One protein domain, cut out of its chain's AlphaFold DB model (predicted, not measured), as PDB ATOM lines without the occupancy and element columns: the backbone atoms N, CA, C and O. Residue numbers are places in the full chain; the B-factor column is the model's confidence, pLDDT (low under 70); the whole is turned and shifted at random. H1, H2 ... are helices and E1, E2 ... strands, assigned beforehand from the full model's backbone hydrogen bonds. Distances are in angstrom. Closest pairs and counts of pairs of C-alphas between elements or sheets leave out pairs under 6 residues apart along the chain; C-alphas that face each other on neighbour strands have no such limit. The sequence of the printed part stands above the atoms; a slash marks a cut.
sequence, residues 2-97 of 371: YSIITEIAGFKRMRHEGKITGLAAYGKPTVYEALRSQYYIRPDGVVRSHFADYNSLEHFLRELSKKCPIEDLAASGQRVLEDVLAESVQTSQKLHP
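This is residues 2 to 97 of the 371 residues of an uncharacterized protein of Desulfobacterales bacterium (UniProt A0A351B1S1). One long helix, H5, makes the longest axis, and short helices cluster round its first part: H1 runs alongside it, H2 crosses it, and H3 packs on it. H4 packs on H1, and the small two-stranded hairpin E1 and E2 lies beside residues 80 to 92 of H5. The printed part has 96 residues, with five named helices and two named strands in the order H1 H2 H3 E1 E2 H4 H5; the sheet is E1 - E2, antiparallel, and the class is mostly helix. The whole is compact, with a radius of gyration of the C-alphas of 13.8 A and spans of 41 by 28 by 25 A.

Begin with H1, residues 2 to 8, which with H5, residues 70 to 95, is a hub, each touching three helices. The two run opposite ways at a shallow tilt of 11 degrees; look for their closest C-alphas at Tyr 2 and Gly 77, 6.7 A apart. Next comes H2, residues 17 to 24, which touches H1, the closest C-alphas being those of Thr 6 and Glu 17, 5.7 A apart. H2 also touches H5, which uses residues 71 to 78 alone; the closest C-alphas, of Ala 24 and Ala 75, are 3.9 A apart, and the lines are about perpendicular at 72 degrees, only just. H3, residues 32 to 36, touches residues 76 to 84 of H5 alone, closest at the C-alphas of Tyr 32 and Ser 76, 4.6 A. Then look at the hairpin of E1, residues 39 to 41, and E2, residues 47 to 49: N 40 and O 48 are 2.9 A apart, as are N 48 and O 40, within hydrogen-bond range. The closest C-alphas of E1 and H5, of Ile 41 and Ser 88, are 6.0 A apart. H4, residues 54 to 65, touches H1 at a steep tilt of 57 degrees, closest at the C-alphas of Ile 4 and Glu 58, 6.4 A. H4 and H5 are close but not clearly touching, with the C-alphas of Ser 65 and Leu 73 6.3 A apart. In H1, H3, H4 and H5 every O i to N i+4 pair is within hydrogen-bond range; in H2 it is 3 of 4.

Find C-alpha 2 at (5.977, -44.571, -18.073); from there H1 runs 10.0 A to C-alpha 8. H2 is 11.1 A long, H3 5.8 A, E1 and E2 7.1 A each, and H4 16.4 A. H5 runs 37.7 A from C-alpha 70 at (9.793, -52.260, -8.553) to C-alpha 95 at (-0.384, -17.550, -19.198).

The C-alphas farthest apart, of Lys 66 and Pro 97, are 42.7 A apart. The printed part has no cut and no long link. Its mean pLDDT is 96.6, and no printed residue is under 70.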
ATOM      1  N   TYR A   2       6.945 -43.594 -18.589       95.56
ATOM      2  CA  TYR A   2       5.977 -44.571 -18.073       95.56
ATOM      3  C   TYR A   2       6.055 -45.942 -18.767       95.56
ATOM      4  O   TYR A   2       6.227 -46.955 -18.105       95.56
ATOM      5  N   SER A   3       6.095 -45.961 -20.105       95.94
ATOM      6  CA  SER A   3       6.241 -47.199 -20.887       95.94
ATOM      7  C   SER A   3       7.543 -47.974 -20.606       95.94
ATOM      8  O   SER A   3       7.552 -49.199 -20.603       95.94
ATOM      9  N   ILE A   4       8.651 -47.288 -20.304       97.44
ATOM     10  CA  ILE A   4       9.913 -47.960 -19.948       97.44
ATOM     11  C   ILE A   4       9.790 -48.609 -18.564       97.44
ATOM     12  O   ILE A   4      10.214 -49.747 -18.393       97.44
ATOM     13  N   ILE A   5       9.169 -47.921 -17.598       97.88
ATOM     14  CA  ILE A   5       8.891 -48.486 -16.267       97.88
ATOM     15  C   ILE A   5       7.993 -49.725 -16.394       97.88
ATOM     16  O   ILE A   5       8.270 -50.734 -15.751       97.88
ATOM     17  N   THR A   6       6.992 -49.691 -17.284       96.88
ATOM     18  CA  THR A   6       6.151 -50.851 -17.627       96.88
ATOM     19  C   THR A   6       6.980 -52.071 -18.012       96.88
ATOM     20  O   THR A   6       6.746 -53.160 -17.496       96.88
ATOM     21  N   GLU A   7       7.976 -51.897 -18.879       97.31
ATOM     22  CA  GLU A   7       8.837 -53.009 -19.286       97.31
ATOM     23  C   GLU A   7       9.797 -53.466 -18.193       97.31
ATOM     24  O   GLU A   7       9.988 -54.665 -18.014       97.31
ATOM     25  N   ILE A   8      10.386 -52.532 -17.440       97.75
ATOM     26  CA  ILE A   8      11.258 -52.868 -16.307       97.75
ATOM     27  C   ILE A   8      10.500 -53.724 -15.281       97.75
ATOM     28  O   ILE A   8      11.082 -54.642 -14.711       97.75
ATOM     29  N   ALA A   9       9.199 -53.479 -15.102       96.00
ATOM     30  CA  ALA A   9       8.329 -54.275 -14.241       96.00
ATOM     31  C   ALA A   9       7.935 -55.649 -14.819       96.00
ATOM     32  O   ALA A   9       7.171 -56.378 -14.194       96.00
ATOM     33  N   GLY A  10       8.436 -56.014 -16.003       95.56
ATOM     34  CA  GLY A  10       8.134 -57.283 -16.664       95.56
ATOM     35  C   GLY A  10       6.834 -57.280 -17.472       95.56
ATOM     36  O   GLY A  10       6.369 -58.343 -17.881       95.56
ATOM     37  N   PHE A  11       6.237 -56.112 -17.725       94.75
ATOM     38  CA  PHE A  11       5.029 -55.984 -18.538       94.75
ATOM     39  C   PHE A  11       5.327 -55.494 -19.963       94.75
ATOM     40  O   PHE A  11       6.447 -55.137 -20.318       94.75
ATOM     41  N   LYS A  12       4.307 -55.480 -20.826       93.50
ATOM     42  CA  LYS A  12       4.445 -55.133 -22.241       93.50
ATOM     43  C   LYS A  12       4.212 -53.638 -22.468       93.50
ATOM     44  O   LYS A  12       3.154 -53.121 -22.101       93.50
ATOM     45  N   ARG A  13       5.185 -52.964 -23.097       92.38
ATOM     46  CA  ARG A  13       5.080 -51.556 -23.528       92.38
ATOM     47  C   ARG A  13       3.874 -51.349 -24.452       92.38
ATOM     48  O   ARG A  13       3.535 -52.237 -25.237       92.38
ATOM     49  N   MET A  14       3.283 -50.159 -24.390       87.44
ATOM     50  CA  MET A  14       2.148 -49.695 -25.198       87.44
ATOM     51  C   MET A  14       0.891 -50.563 -25.051       87.44
ATOM     52  O   MET A  14       0.089 -50.671 -25.977       87.44
ATOM     53  N   ARG A  15       0.753 -51.241 -23.908       86.88
ATOM     54  CA  ARG A  15      -0.344 -52.168 -23.606       86.88
ATOM     55  C   ARG A  15      -0.661 -52.208 -22.121       86.88
ATOM     56  O   ARG A  15      -1.826 -52.171 -21.747       86.88
ATOM     57  N   HIS A  16       0.360 -52.345 -21.277       91.81
ATOM     58  CA  HIS A  16       0.190 -52.634 -19.851       91.81
ATOM     59  C   HIS A  16       0.511 -51.437 -18.946       91.81
ATOM     60  O   HIS A  16       0.686 -51.606 -17.747       91.81
ATOM     61  N   GLU A  17       0.572 -50.217 -19.473       93.25
ATOM     62  CA  GLU A  17       0.836 -49.006 -18.691       93.25
ATOM     63  C   GLU A  17      -0.154 -48.825 -17.529       93.25
ATOM     64  O   GLU A  17       0.261 -48.439 -16.440       93.25
ATOM     65  N   GLY A  18      -1.432 -49.185 -17.702       90.19
ATOM     66  CA  GLY A  18      -2.424 -49.133 -16.617       90.19
ATOM     67  C   GLY A  18      -2.047 -49.984 -15.396       90.19
ATOM     68  O   GLY A  18      -2.388 -49.631 -14.270       90.19
ATOM     69  N   LYS A  19      -1.259 -51.049 -15.594       91.50
ATOM     70  CA  LYS A  19      -0.708 -51.862 -14.507       91.50
ATOM     71  C   LYS A  19       0.264 -51.043 -13.658       91.50
ATOM     72  O   LYS A  19       0.205 -51.077 -12.439       91.50
ATOM     73  N   ILE A  20       1.105 -50.207 -14.252       95.12
ATOM     74  CA  ILE A  20       2.016 -49.374 -13.452       95.12
ATOM     75  C   ILE A  20       1.253 -48.417 -12.533       95.12
ATOM     76  O   ILE A  20       1.677 -48.214 -11.399       95.12
ATOM     77  N   THR A  21       0.085 -47.922 -12.956       93.50
ATOM     78  CA  THR A  21      -0.764 -47.070 -12.108       93.50
ATOM     79  C   THR A  21      -1.257 -47.808 -10.863       93.50
ATOM     80  O   THR A  21      -1.174 -47.259  -9.770       93.50
ATOM     81  N   GLY A  22      -1.723 -49.055 -10.992       91.38
ATOM     82  CA  GLY A  22      -2.129 -49.841  -9.821       91.38
ATOM     83  C   GLY A  22      -0.942 -50.292  -8.961       91.38
ATOM     84  O   GLY A  22      -1.020 -50.249  -7.738       91.38
ATOM     85  N   LEU A  23       0.185 -50.662  -9.582       93.12
ATOM     86  CA  LEU A  23       1.388 -51.117  -8.879       93.12
ATOM     87  C   LEU A  23       1.976 -49.995  -8.016       93.12
ATOM     88  O   LEU A  23       2.428 -50.241  -6.900       93.12
ATOM     89  N   ALA A  24       1.914 -48.757  -8.510       95.38
ATOM     90  CA  ALA A  24       2.384 -47.568  -7.814       95.38
ATOM     91  C   ALA A  24       1.742 -47.366  -6.431       95.38
ATOM     92  O   ALA A  24       2.396 -46.816  -5.549       95.38
ATOM     93  N   ALA A  25       0.508 -47.828  -6.202       93.56
ATOM     94  CA  ALA A  25      -0.143 -47.677  -4.900       93.56
ATOM     95  C   ALA A  25       0.390 -48.635  -3.821       93.56
ATOM     96  O   ALA A  25       0.160 -48.402  -2.637       93.56
ATOM     97  N   TYR A  26       1.115 -49.689  -4.209       93.94
ATOM     98  CA  TYR A  26       1.758 -50.620  -3.276       93.94
ATOM     99  C   TYR A  26       3.175 -50.182  -2.870       93.94
ATOM    100  O   TYR A  26       3.736 -50.729  -1.922       93.94
ATOM    101  N   GLY A  27       3.758 -49.211  -3.577       95.56
ATOM    102  CA  GLY A  27       5.120 -48.737  -3.347       95.56
ATOM    103  C   GLY A  27       5.203 -47.403  -2.613       95.56
ATOM    104  O   GLY A  27       4.207 -46.758  -2.283       95.56
ATOM    105  N   LYS A  28       6.437 -46.958  -2.382       97.38
ATOM    106  CA  LYS A  28       6.769 -45.619  -1.885       97.38
ATOM    107  C   LYS A  28       7.652 -44.901  -2.907       97.38
ATOM    108  O   LYS A  28       8.518 -45.529  -3.506       97.38
ATOM    109  N   PRO A  29       7.499 -43.581  -3.107       97.81
ATOM    110  CA  PRO A  29       8.245 -42.842  -4.124       97.81
ATOM    111  C   PRO A  29       9.709 -42.566  -3.700       97.81
ATOM    112  O   PRO A  29      10.127 -41.419  -3.561       97.81
ATOM    113  N   THR A  30      10.498 -43.615  -3.445       98.25
ATOM    114  CA  THR A  30      11.839 -43.538  -2.831       98.25
ATOM    115  C   THR A  30      12.922 -42.992  -3.756       98.25
ATOM    116  O   THR A  30      13.926 -42.465  -3.278       98.25
ATOM    117  N   VAL A  31      12.714 -43.056  -5.072       98.25
ATOM    118  CA  VAL A  31      13.635 -42.524  -6.092       98.25
ATOM    119  C   VAL A  31      13.071 -41.299  -6.818       98.25
ATOM    120  O   VAL A  31      13.588 -40.902  -7.865       98.25
ATOM    121  N   TYR A  32      12.028 -40.681  -6.253       98.56
ATOM    122  CA  TYR A  32      11.346 -39.515  -6.811       98.56
ATOM    123  C   TYR A  32      12.303 -38.376  -7.155       98.56
ATOM    124  O   TYR A  32      12.324 -37.959  -8.304       98.56
ATOM    125  N   GLU A  33      13.130 -37.917  -6.211       98.38
ATOM    126  CA  GLU A  33      13.993 -36.740  -6.414       98.38
ATOM    127  C   GLU A  33      14.941 -36.913  -7.606       98.38
ATOM    128  O   GLU A  33      15.050 -36.039  -8.466       98.38
ATOM    129  N   ALA A  34      15.572 -38.089  -7.704       97.94
ATOM    130  CA  ALA A  34      16.497 -38.404  -8.786       97.94
ATOM    131  C   ALA A  34      15.810 -38.402 -10.160       97.94
ATOM    132  O   ALA A  34      16.423 -38.001 -11.150       97.94
ATOM    133  N   LEU A  35      14.556 -38.860 -10.228       97.88
ATOM    134  CA  LEU A  35      13.771 -38.892 -11.460       97.88
ATOM    135  C   LEU A  35      13.154 -37.520 -11.778       97.88
ATOM    136  O   LEU A  35      13.236 -37.064 -12.918       97.88
ATOM    137  N   ARG A  36      12.578 -36.837 -10.783       98.25
ATOM    138  CA  ARG A  36      11.942 -35.518 -10.907       98.25
ATOM    139  C   ARG A  36      12.932 -34.474 -11.397       98.25
ATOM    140  O   ARG A  36      12.554 -33.663 -12.241       98.25
ATOM    141  N   SER A  37      14.184 -34.517 -10.933       97.94
ATOM    142  CA  SER A  37      15.234 -33.575 -11.342       97.94
ATOM    143  C   SER A  37      15.595 -33.660 -12.829       97.94
ATOM    144  O   SER A  37      16.329 -32.810 -13.322       97.94
ATOM    145  N   GLN A  38      15.127 -34.687 -13.547       98.12
ATOM    146  CA  GLN A  38      15.371 -34.853 -14.980       98.12
ATOM    147  C   GLN A  38      14.342 -34.132 -15.853       98.12
ATOM    148  O   GLN A  38      14.522 -34.089 -17.070       98.12
ATOM    149  N   TYR A  39      13.280 -33.580 -15.261       98.25
ATOM    150  CA  TYR A  39      12.182 -32.914 -15.959       98.25
ATOM    151  C   TYR A  39      12.048 -31.456 -15.525       98.25
ATOM    152  O   TYR A  39      12.206 -31.118 -14.351       98.25
ATOM    153  N   TYR A  40      11.706 -30.589 -16.471       97.94
ATOM    154  CA  TYR A  40      11.450 -29.177 -16.214       97.94
ATOM    155  C   TYR A  40      10.331 -28.654 -17.113       97.94
ATOM    156  O   TYR A  40      10.091 -29.179 -18.207       97.94
ATOM    157  N   ILE A  41       9.652 -27.610 -16.646       98.38
ATOM    158  CA  ILE A  41       8.577 -26.944 -17.378       98.38
ATOM    159  C   ILE A  41       9.133 -25.662 -17.988       98.38
ATOM    160  O   ILE A  41       9.754 -24.843 -17.309       98.38
ATOM    161  N   ARG A  42       8.966 -25.499 -19.300       97.81
ATOM    162  CA  ARG A  42       9.323 -24.252 -19.983       97.81
ATOM    163  C   ARG A  42       8.318 -23.145 -19.627       97.81
ATOM    164  O   ARG A  42       7.188 -23.450 -19.260       97.81
ATOM    165  N   PRO A  43       8.676 -21.859 -19.799       96.06
ATOM    166  CA  PRO A  43       7.764 -20.748 -19.522       96.06
ATOM    167  C   PRO A  43       6.461 -20.756 -20.329       96.06
ATOM    168  O   PRO A  43       5.547 -20.047 -19.945       96.06
ATOM    169  N   ASP A  44       6.381 -21.522 -21.423       95.38
ATOM    170  CA  ASP A  44       5.179 -21.743 -22.242       95.38
ATOM    171  C   ASP A  44       4.350 -22.963 -21.784       95.38
ATOM    172  O   ASP A  44       3.481 -23.434 -22.509       95.38
ATOM    173  N   GLY A  45       4.642 -23.515 -20.600       96.00
ATOM    174  CA  GLY A  45       3.968 -24.690 -20.042       96.00
ATOM    175  C   GLY A  45       4.454 -26.024 -20.610       96.00
ATOM    176  O   GLY A  45       4.046 -27.082 -20.133       96.00
ATOM    177  N   VAL A  46       5.355 -26.018 -21.595       97.31
ATOM    178  CA  VAL A  46       5.789 -27.242 -22.274       97.31
ATOM    179  C   VAL A  46       6.765 -28.048 -21.412       97.31
ATOM    180  O   VAL A  46       7.828 -27.560 -21.023       97.31
ATOM    181  N   VAL A  47       6.452 -29.329 -21.199       97.75
ATOM    182  CA  VAL A  47       7.330 -30.284 -20.505       97.75
ATOM    183  C   VAL A  47       8.573 -30.595 -21.349       97.75
ATOM    184  O   VAL A  47       8.501 -30.870 -22.556       97.75
ATOM    185  N   ARG A  48       9.739 -30.592 -20.703       97.44
ATOM    186  CA  ARG A  48      11.020 -31.034 -21.264       97.44
ATOM    187  C   ARG A  48      11.766 -31.920 -20.276       97.44
ATOM    188  O   ARG A  48      11.469 -31.936 -19.084       97.44
ATOM    189  N   SER A  49      12.744 -32.654 -20.794       97.12
ATOM    190  CA  SER A  49      13.661 -33.456 -19.990       97.12
ATOM    191  C   SER A  49      15.115 -33.173 -20.341       97.12
ATOM    192  O   SER A  49      15.403 -32.746 -21.456       97.12
ATOM    193  N   HIS A  50      16.026 -33.477 -19.420       97.50
ATOM    194  CA  HIS A  50      17.475 -33.386 -19.628       97.50
ATOM    195  C   HIS A  50      18.070 -34.576 -20.404       97.50
ATOM    196  O   HIS A  50      19.252 -34.564 -20.739       97.50
ATOM    197  N   PHE A  51      17.262 -35.591 -20.720       96.88
ATOM    198  CA  PHE A  51      17.664 -36.710 -21.571       96.88
ATOM    199  C   PHE A  51      17.852 -36.269 -23.024       96.88
ATOM    200  O   PHE A  51      16.983 -35.604 -23.588       96.88
ATOM    201  N   ALA A  52      18.970 -36.673 -23.631       94.00
ATOM    202  CA  ALA A  52      19.275 -36.369 -25.028       94.00
ATOM    203  C   ALA A  52      18.387 -37.167 -25.995       94.00
ATOM    204  O   ALA A  52      17.996 -36.670 -27.048       94.00
ATOM    205  N   ASP A  53      18.070 -38.407 -25.624       94.75
ATOM    206  CA  ASP A  53      17.285 -39.335 -26.429       94.75
ATOM    207  C   ASP A  53      16.588 -40.399 -25.563       94.75
ATOM    208  O   ASP A  53      16.729 -40.457 -24.336       94.75
ATOM    209  N   TYR A  54      15.837 -41.274 -26.227       92.94
ATOM    210  CA  TYR A  54      15.135 -42.381 -25.587       92.94
ATOM    211  C   TYR A  54      16.071 -43.376 -24.881       92.94
ATOM    212  O   TYR A  54      15.742 -43.859 -23.797       92.94
ATOM    213  N   ASN A  55      17.244 -43.661 -25.456       96.38
ATOM    214  CA  ASN A  55      18.195 -44.635 -24.915       96.38
ATOM    215  C   ASN A  55      18.804 -44.149 -23.596       96.38
ATOM    216  O   ASN A  55      18.959 -44.932 -22.661       96.38
ATOM    217  N   SER A  56      19.103 -42.852 -23.496       97.31
ATOM    218  CA  SER A  56      19.612 -42.226 -22.274       97.31
ATOM    219  C   SER A  56      18.590 -42.286 -21.132       97.31
ATOM    220  O   SER A  56      18.948 -42.635 -20.006       97.31
ATOM    221  N   LEU A  57      17.307 -42.046 -21.432       97.50
ATOM    222  CA  LEU A  57      16.207 -42.220 -20.481       97.50
ATOM    223  C   LEU A  57      16.060 -43.685 -20.051       97.50
ATOM    224  O   LEU A  57      15.891 -43.969 -18.865       97.50
ATOM    225  N   GLU A  58      16.115 -44.619 -21.001       97.69
ATOM    226  CA  GLU A  58      15.990 -46.042 -20.702       97.69
ATOM    227  C   GLU A  58      17.136 -46.543 -19.820       97.69
ATOM    228  O   GLU A  58      16.886 -47.190 -18.802       97.69
ATOM    229  N   HIS A  59      18.377 -46.195 -20.160       97.94
ATOM    230  CA  HIS A  59      19.542 -46.533 -19.351       97.94
ATOM    231  C   HIS A  59      19.411 -45.979 -17.928       97.94
ATOM    232  O   HIS A  59      19.572 -46.722 -16.962       97.94
ATOM    233  N   PHE A  60      19.038 -44.703 -17.792       98.38
ATOM    234  CA  PHE A  60      18.827 -44.077 -16.490       98.38
ATOM    235  C   PHE A  60      17.784 -44.818 -15.645       98.38
ATOM    236  O   PHE A  60      18.048 -45.135 -14.485       98.38
ATOM    237  N   LEU A  61      16.619 -45.142 -16.217       98.19
ATOM    238  CA  LEU A  61      15.557 -45.855 -15.501       98.19
ATOM    239  C   LEU A  61      15.980 -47.274 -15.095       98.19
ATOM    240  O   LEU A  61      15.639 -47.706 -13.997       98.19
ATOM    241  N   ARG A  62      16.757 -47.978 -15.928       98.12
ATOM    242  CA  ARG A  62      17.307 -49.305 -15.598       98.12
ATOM    243  C   ARG A  62      18.372 -49.253 -14.502       98.12
ATOM    244  O   ARG A  62      18.472 -50.181 -13.706       98.12
ATOM    245  N   GLU A  63      19.169 -48.192 -14.429       98.19
ATOM    246  CA  GLU A  63      20.089 -48.000 -13.301       98.19
ATOM    247  C   GLU A  63      19.343 -47.611 -12.022       98.19
ATOM    248  O   GLU A  63      19.720 -48.033 -10.928       98.19
ATOM    249  N   LEU A  64      18.260 -46.840 -12.141       96.75
ATOM    250  CA  LEU A  64      17.420 -46.466 -11.008       96.75
ATOM    251  C   LEU A  64      16.656 -47.671 -10.442       96.75
ATOM    252  O   LEU A  64      16.573 -47.825  -9.223       96.75
ATOM    253  N   SER A  65      16.178 -48.571 -11.307       97.62
ATOM    254  CA  SER A  65      15.455 -49.784 -10.907       97.62
ATOM    255  C   SER A  65      16.304 -50.766 -10.103       97.62
ATOM    256  O   SER A  65      15.766 -51.576  -9.363       97.62
ATOM    257  N   LYS A  66      17.636 -50.707 -10.212       97.62
ATOM    258  CA  LYS A  66      18.549 -51.519  -9.387       97.62
ATOM    259  C   LYS A  66      18.662 -51.012  -7.946       97.62
ATOM    260  O   LYS A  66      19.235 -51.702  -7.107       97.62
ATOM    261  N   LYS A  67      18.180 -49.798  -7.662       96.31
ATOM    262  CA  LYS A  67      18.350 -49.104  -6.374       96.31
ATOM    263  C   LYS A  67      17.104 -49.135  -5.489       96.31
ATOM    264  O   LYS A  67      17.166 -48.645  -4.367       96.31
ATOM    265  N   CYS A  68      15.985 -49.666  -5.976       97.38
ATOM    266  CA  CYS A  68      14.719 -49.712  -5.250       97.38
ATOM    267  C   CYS A  68      13.870 -50.921  -5.687       97.38
ATOM    268  O   CYS A  68      14.115 -51.473  -6.761       97.38
ATOM    269  N   PRO A  69      12.885 -51.343  -4.874       97.88
ATOM    270  CA  PRO A  69      11.838 -52.264  -5.313       97.88
ATOM    271  C   PRO A  69      11.093 -51.745  -6.549       97.88
ATOM    272  O   PRO A  69      11.035 -50.539  -6.804       97.88
ATOM    273  N   ILE A  70      10.485 -52.647  -7.319       97.62
ATOM    274  CA  ILE A  70       9.793 -52.260  -8.553       97.62
ATOM    275  C   ILE A  70       8.542 -51.418  -8.275       97.62
ATOM    276  O   ILE A  70       8.246 -50.481  -9.017       97.62
ATOM    277  N   GLU A  71       7.848 -51.703  -7.176       97.00
ATOM    278  CA  GLU A  71       6.697 -50.954  -6.680       97.00
ATOM    279  C   GLU A  71       7.093 -49.513  -6.351       97.00
ATOM    280  O   GLU A  71       6.372 -48.574  -6.680       97.00
ATOM    281  N   ASP A  72       8.276 -49.322  -5.766       98.38
ATOM    282  CA  ASP A  72       8.815 -48.006  -5.431       98.38
ATOM    283  C   ASP A  72       9.214 -47.205  -6.679       98.38
ATOM    284  O   ASP A  72       9.005 -45.986  -6.745       98.38
ATOM    285  N   LEU A  73       9.757 -47.878  -7.700       98.50
ATOM    286  CA  LEU A  73      10.015 -47.256  -8.999       98.50
ATOM    287  C   LEU A  73       8.703 -46.840  -9.676       98.50
ATOM    288  O   LEU A  73       8.622 -45.731 -10.207       98.50
ATOM    289  N   ALA A  74       7.677 -47.697  -9.637       97.81
ATOM    290  CA  ALA A  74       6.344 -47.386 -10.145       97.81
ATOM    291  C   ALA A  74       5.729 -46.191  -9.399       97.81
ATOM    292  O   ALA A  74       5.289 -45.238 -10.042       97.81
ATOM    293  N   ALA A  75       5.790 -46.182  -8.063       98.19
ATOM    294  CA  ALA A  75       5.324 -45.084  -7.215       98.19
ATOM    295  C   ALA A  75       6.052 -43.767  -7.521       98.19
ATOM    296  O   ALA A  75       5.423 -42.719  -7.666       98.19
ATOM    297  N   SER A  76       7.377 -43.819  -7.681       98.62
ATOM    298  CA  SER A  76       8.189 -42.651  -8.043       98.62
ATOM    299  C   SER A  76       7.837 -42.137  -9.441       98.62
ATOM    300  O   SER A  76       7.660 -40.936  -9.629       98.62
ATOM    301  N   GLY A  77       7.693 -43.032 -10.423       98.44
ATOM    302  CA  GLY A  77       7.313 -42.686 -11.793       98.44
ATOM    303  C   GLY A  77       5.910 -42.092 -11.902       98.44
ATOM    304  O   GLY A  77       5.723 -41.111 -12.623       98.44
ATOM    305  N   GLN A  78       4.944 -42.645 -11.165       98.31
ATOM    306  CA  GLN A  78       3.584 -42.114 -11.066       98.31
ATOM    307  C   GLN A  78       3.589 -40.712 -10.452       98.31
ATOM    308  O   GLN A  78       3.043 -39.791 -11.051       98.31
ATOM    309  N   ARG A  79       4.276 -40.521  -9.319       98.62
ATOM    310  CA  ARG A  79       4.366 -39.217  -8.648       98.62
ATOM    311  C   ARG A  79       5.038 -38.154  -9.525       98.62
ATOM    312  O   ARG A  79       4.564 -37.028  -9.597       98.62
ATOM    313  N   VAL A  80       6.113 -38.507 -10.237       98.69
ATOM    314  CA  VAL A  80       6.759 -37.587 -11.191       98.69
ATOM    315  C   VAL A  80       5.818 -37.224 -12.337       98.69
ATOM    316  O   VAL A  80       5.770 -36.059 -12.720       98.69
ATOM    317  N   LEU A  81       5.069 -38.188 -12.884       98.56
ATOM    318  CA  LEU A  81       4.088 -37.922 -13.939       98.56
ATOM    319  C   LEU A  81       3.011 -36.931 -13.469       98.56
ATOM    320  O   LEU A  81       2.723 -35.975 -14.185       98.56
ATOM    321  N   GLU A  82       2.452 -37.161 -12.280       98.69
ATOM    322  CA  GLU A  82       1.451 -36.301 -11.640       98.69
ATOM    323  C   GLU A  82       1.978 -34.877 -11.439       98.69
ATOM    324  O   GLU A  82       1.400 -33.932 -11.971       98.69
ATOM    325  N   ASP A  83       3.104 -34.724 -10.737       98.69
ATOM    326  CA  ASP A  83       3.634 -33.411 -10.358       98.69
ATOM    327  C   ASP A  83       4.079 -32.595 -11.585       98.69
ATOM    328  O   ASP A  83       3.809 -31.398 -11.675       98.69
ATOM    329  N   VAL A  84       4.740 -33.233 -12.561       98.62
ATOM    330  CA  VAL A  84       5.220 -32.555 -13.778       98.62
ATOM    331  C   VAL A  84       4.050 -32.072 -14.637       98.62
ATOM    332  O   VAL A  84       4.089 -30.956 -15.157       98.62
ATOM    333  N   LEU A  85       2.997 -32.879 -14.797       98.50
ATOM    334  CA  LEU A  85       1.834 -32.461 -15.583       98.50
ATOM    335  C   LEU A  85       0.957 -31.456 -14.838       98.50
ATOM    336  O   LEU A  85       0.470 -30.520 -15.469       98.50
ATOM    337  N   ALA A  86       0.823 -31.574 -13.517       98.62
ATOM    338  CA  ALA A  86       0.184 -30.553 -12.692       98.62
ATOM    339  C   ALA A  86       0.875 -29.187 -12.856       98.62
ATOM    340  O   ALA A  86       0.218 -28.186 -13.144       98.62
ATOM    341  N   GLU A  87       2.207 -29.151 -12.764       98.50
ATOM    342  CA  GLU A  87       2.995 -27.927 -12.945       98.50
ATOM    343  C   GLU A  87       2.879 -27.363 -14.370       98.50
ATOM    344  O   GLU A  87       2.772 -26.148 -14.554       98.50
ATOM    345  N   SER A  88       2.851 -28.232 -15.386       98.38
ATOM    346  CA  SER A  88       2.627 -27.857 -16.789       98.38
ATOM    347  C   SER A  88       1.264 -27.182 -16.990       98.38
ATOM    348  O   SER A  88       1.193 -26.087 -17.562       98.38
ATOM    349  N   VAL A  89       0.188 -27.775 -16.462       98.12
ATOM    350  CA  VAL A  89      -1.172 -27.219 -16.543       98.12
ATOM    351  C   VAL A  89      -1.260 -25.889 -15.798       98.12
ATOM    352  O   VAL A  89      -1.708 -24.902 -16.377       98.12
ATOM    353  N   GLN A  90      -0.754 -25.808 -14.567       98.00
ATOM    354  CA  GLN A  90      -0.761 -24.566 -13.785       98.00
ATOM    355  C   GLN A  90       0.081 -23.453 -14.422       98.00
ATOM    356  O   GLN A  90      -0.280 -22.278 -14.353       98.00
ATOM    357  N   THR A  91       1.206 -23.795 -15.055       98.00
ATOM    358  CA  THR A  91       2.006 -22.828 -15.822       98.00
ATOM    359  C   THR A  91       1.198 -22.289 -16.997       98.00
ATOM    360  O   THR A  91       1.171 -21.082 -17.222       98.00
ATOM    361  N   SER A  92       0.463 -23.164 -17.684       96.94
ATOM    362  CA  SER A  92      -0.401 -22.785 -18.802       96.94
ATOM    363  C   SER A  92      -1.577 -21.911 -18.339       96.94
ATOM    364  O   SER A  92      -1.852 -20.899 -18.975       96.94
ATOM    365  N   GLN A  93      -2.198 -22.217 -17.190       96.75
ATOM    366  CA  GLN A  93      -3.261 -21.396 -16.581       96.75
ATOM    367  C   GLN A  93      -2.799 -19.974 -16.245       96.75
ATOM    368  O   GLN A  93      -3.565 -19.021 -16.383       96.75
ATOM    369  N   LYS A  94      -1.544 -19.807 -15.802       96.19
ATOM    370  CA  LYS A  94      -0.974 -18.480 -15.506       96.19
ATOM    371  C   LYS A  94      -0.807 -17.621 -16.762       96.19
ATOM    372  O   LYS A  94      -0.915 -16.402 -16.669       96.19
ATOM    373  N   LEU A  95      -0.523 -18.240 -17.908       96.06
ATOM    374  CA  LEU A  95      -0.384 -17.550 -19.198       96.06
ATOM    375  C   LEU A  95      -1.743 -17.273 -19.841       96.06
ATOM    376  O   LEU A  95      -1.961 -16.216 -20.431       96.06
ATOM    377  N   HIS A  96      -2.646 -18.243 -19.726       94.94
ATOM    378  CA  HIS A  96      -3.955 -18.250 -20.349       94.94
ATOM    379  C   HIS A  96      -4.972 -18.716 -19.307       94.94
ATOM    380  O   HIS A  96      -5.042 -19.910 -19.037       94.94
ATOM    381  N   PRO A  97      -5.752 -17.811 -18.696       95.69
ATOM    382  CA  PRO A  97      -6.756 -18.209 -17.716       95.69
ATOM    383  C   PRO A  97      -7.786 -19.172 -18.322       95.69
ATOM    384  O   PRO A  97      -8.448 -18.839 -19.305       95.69
TER     385      PRO A  97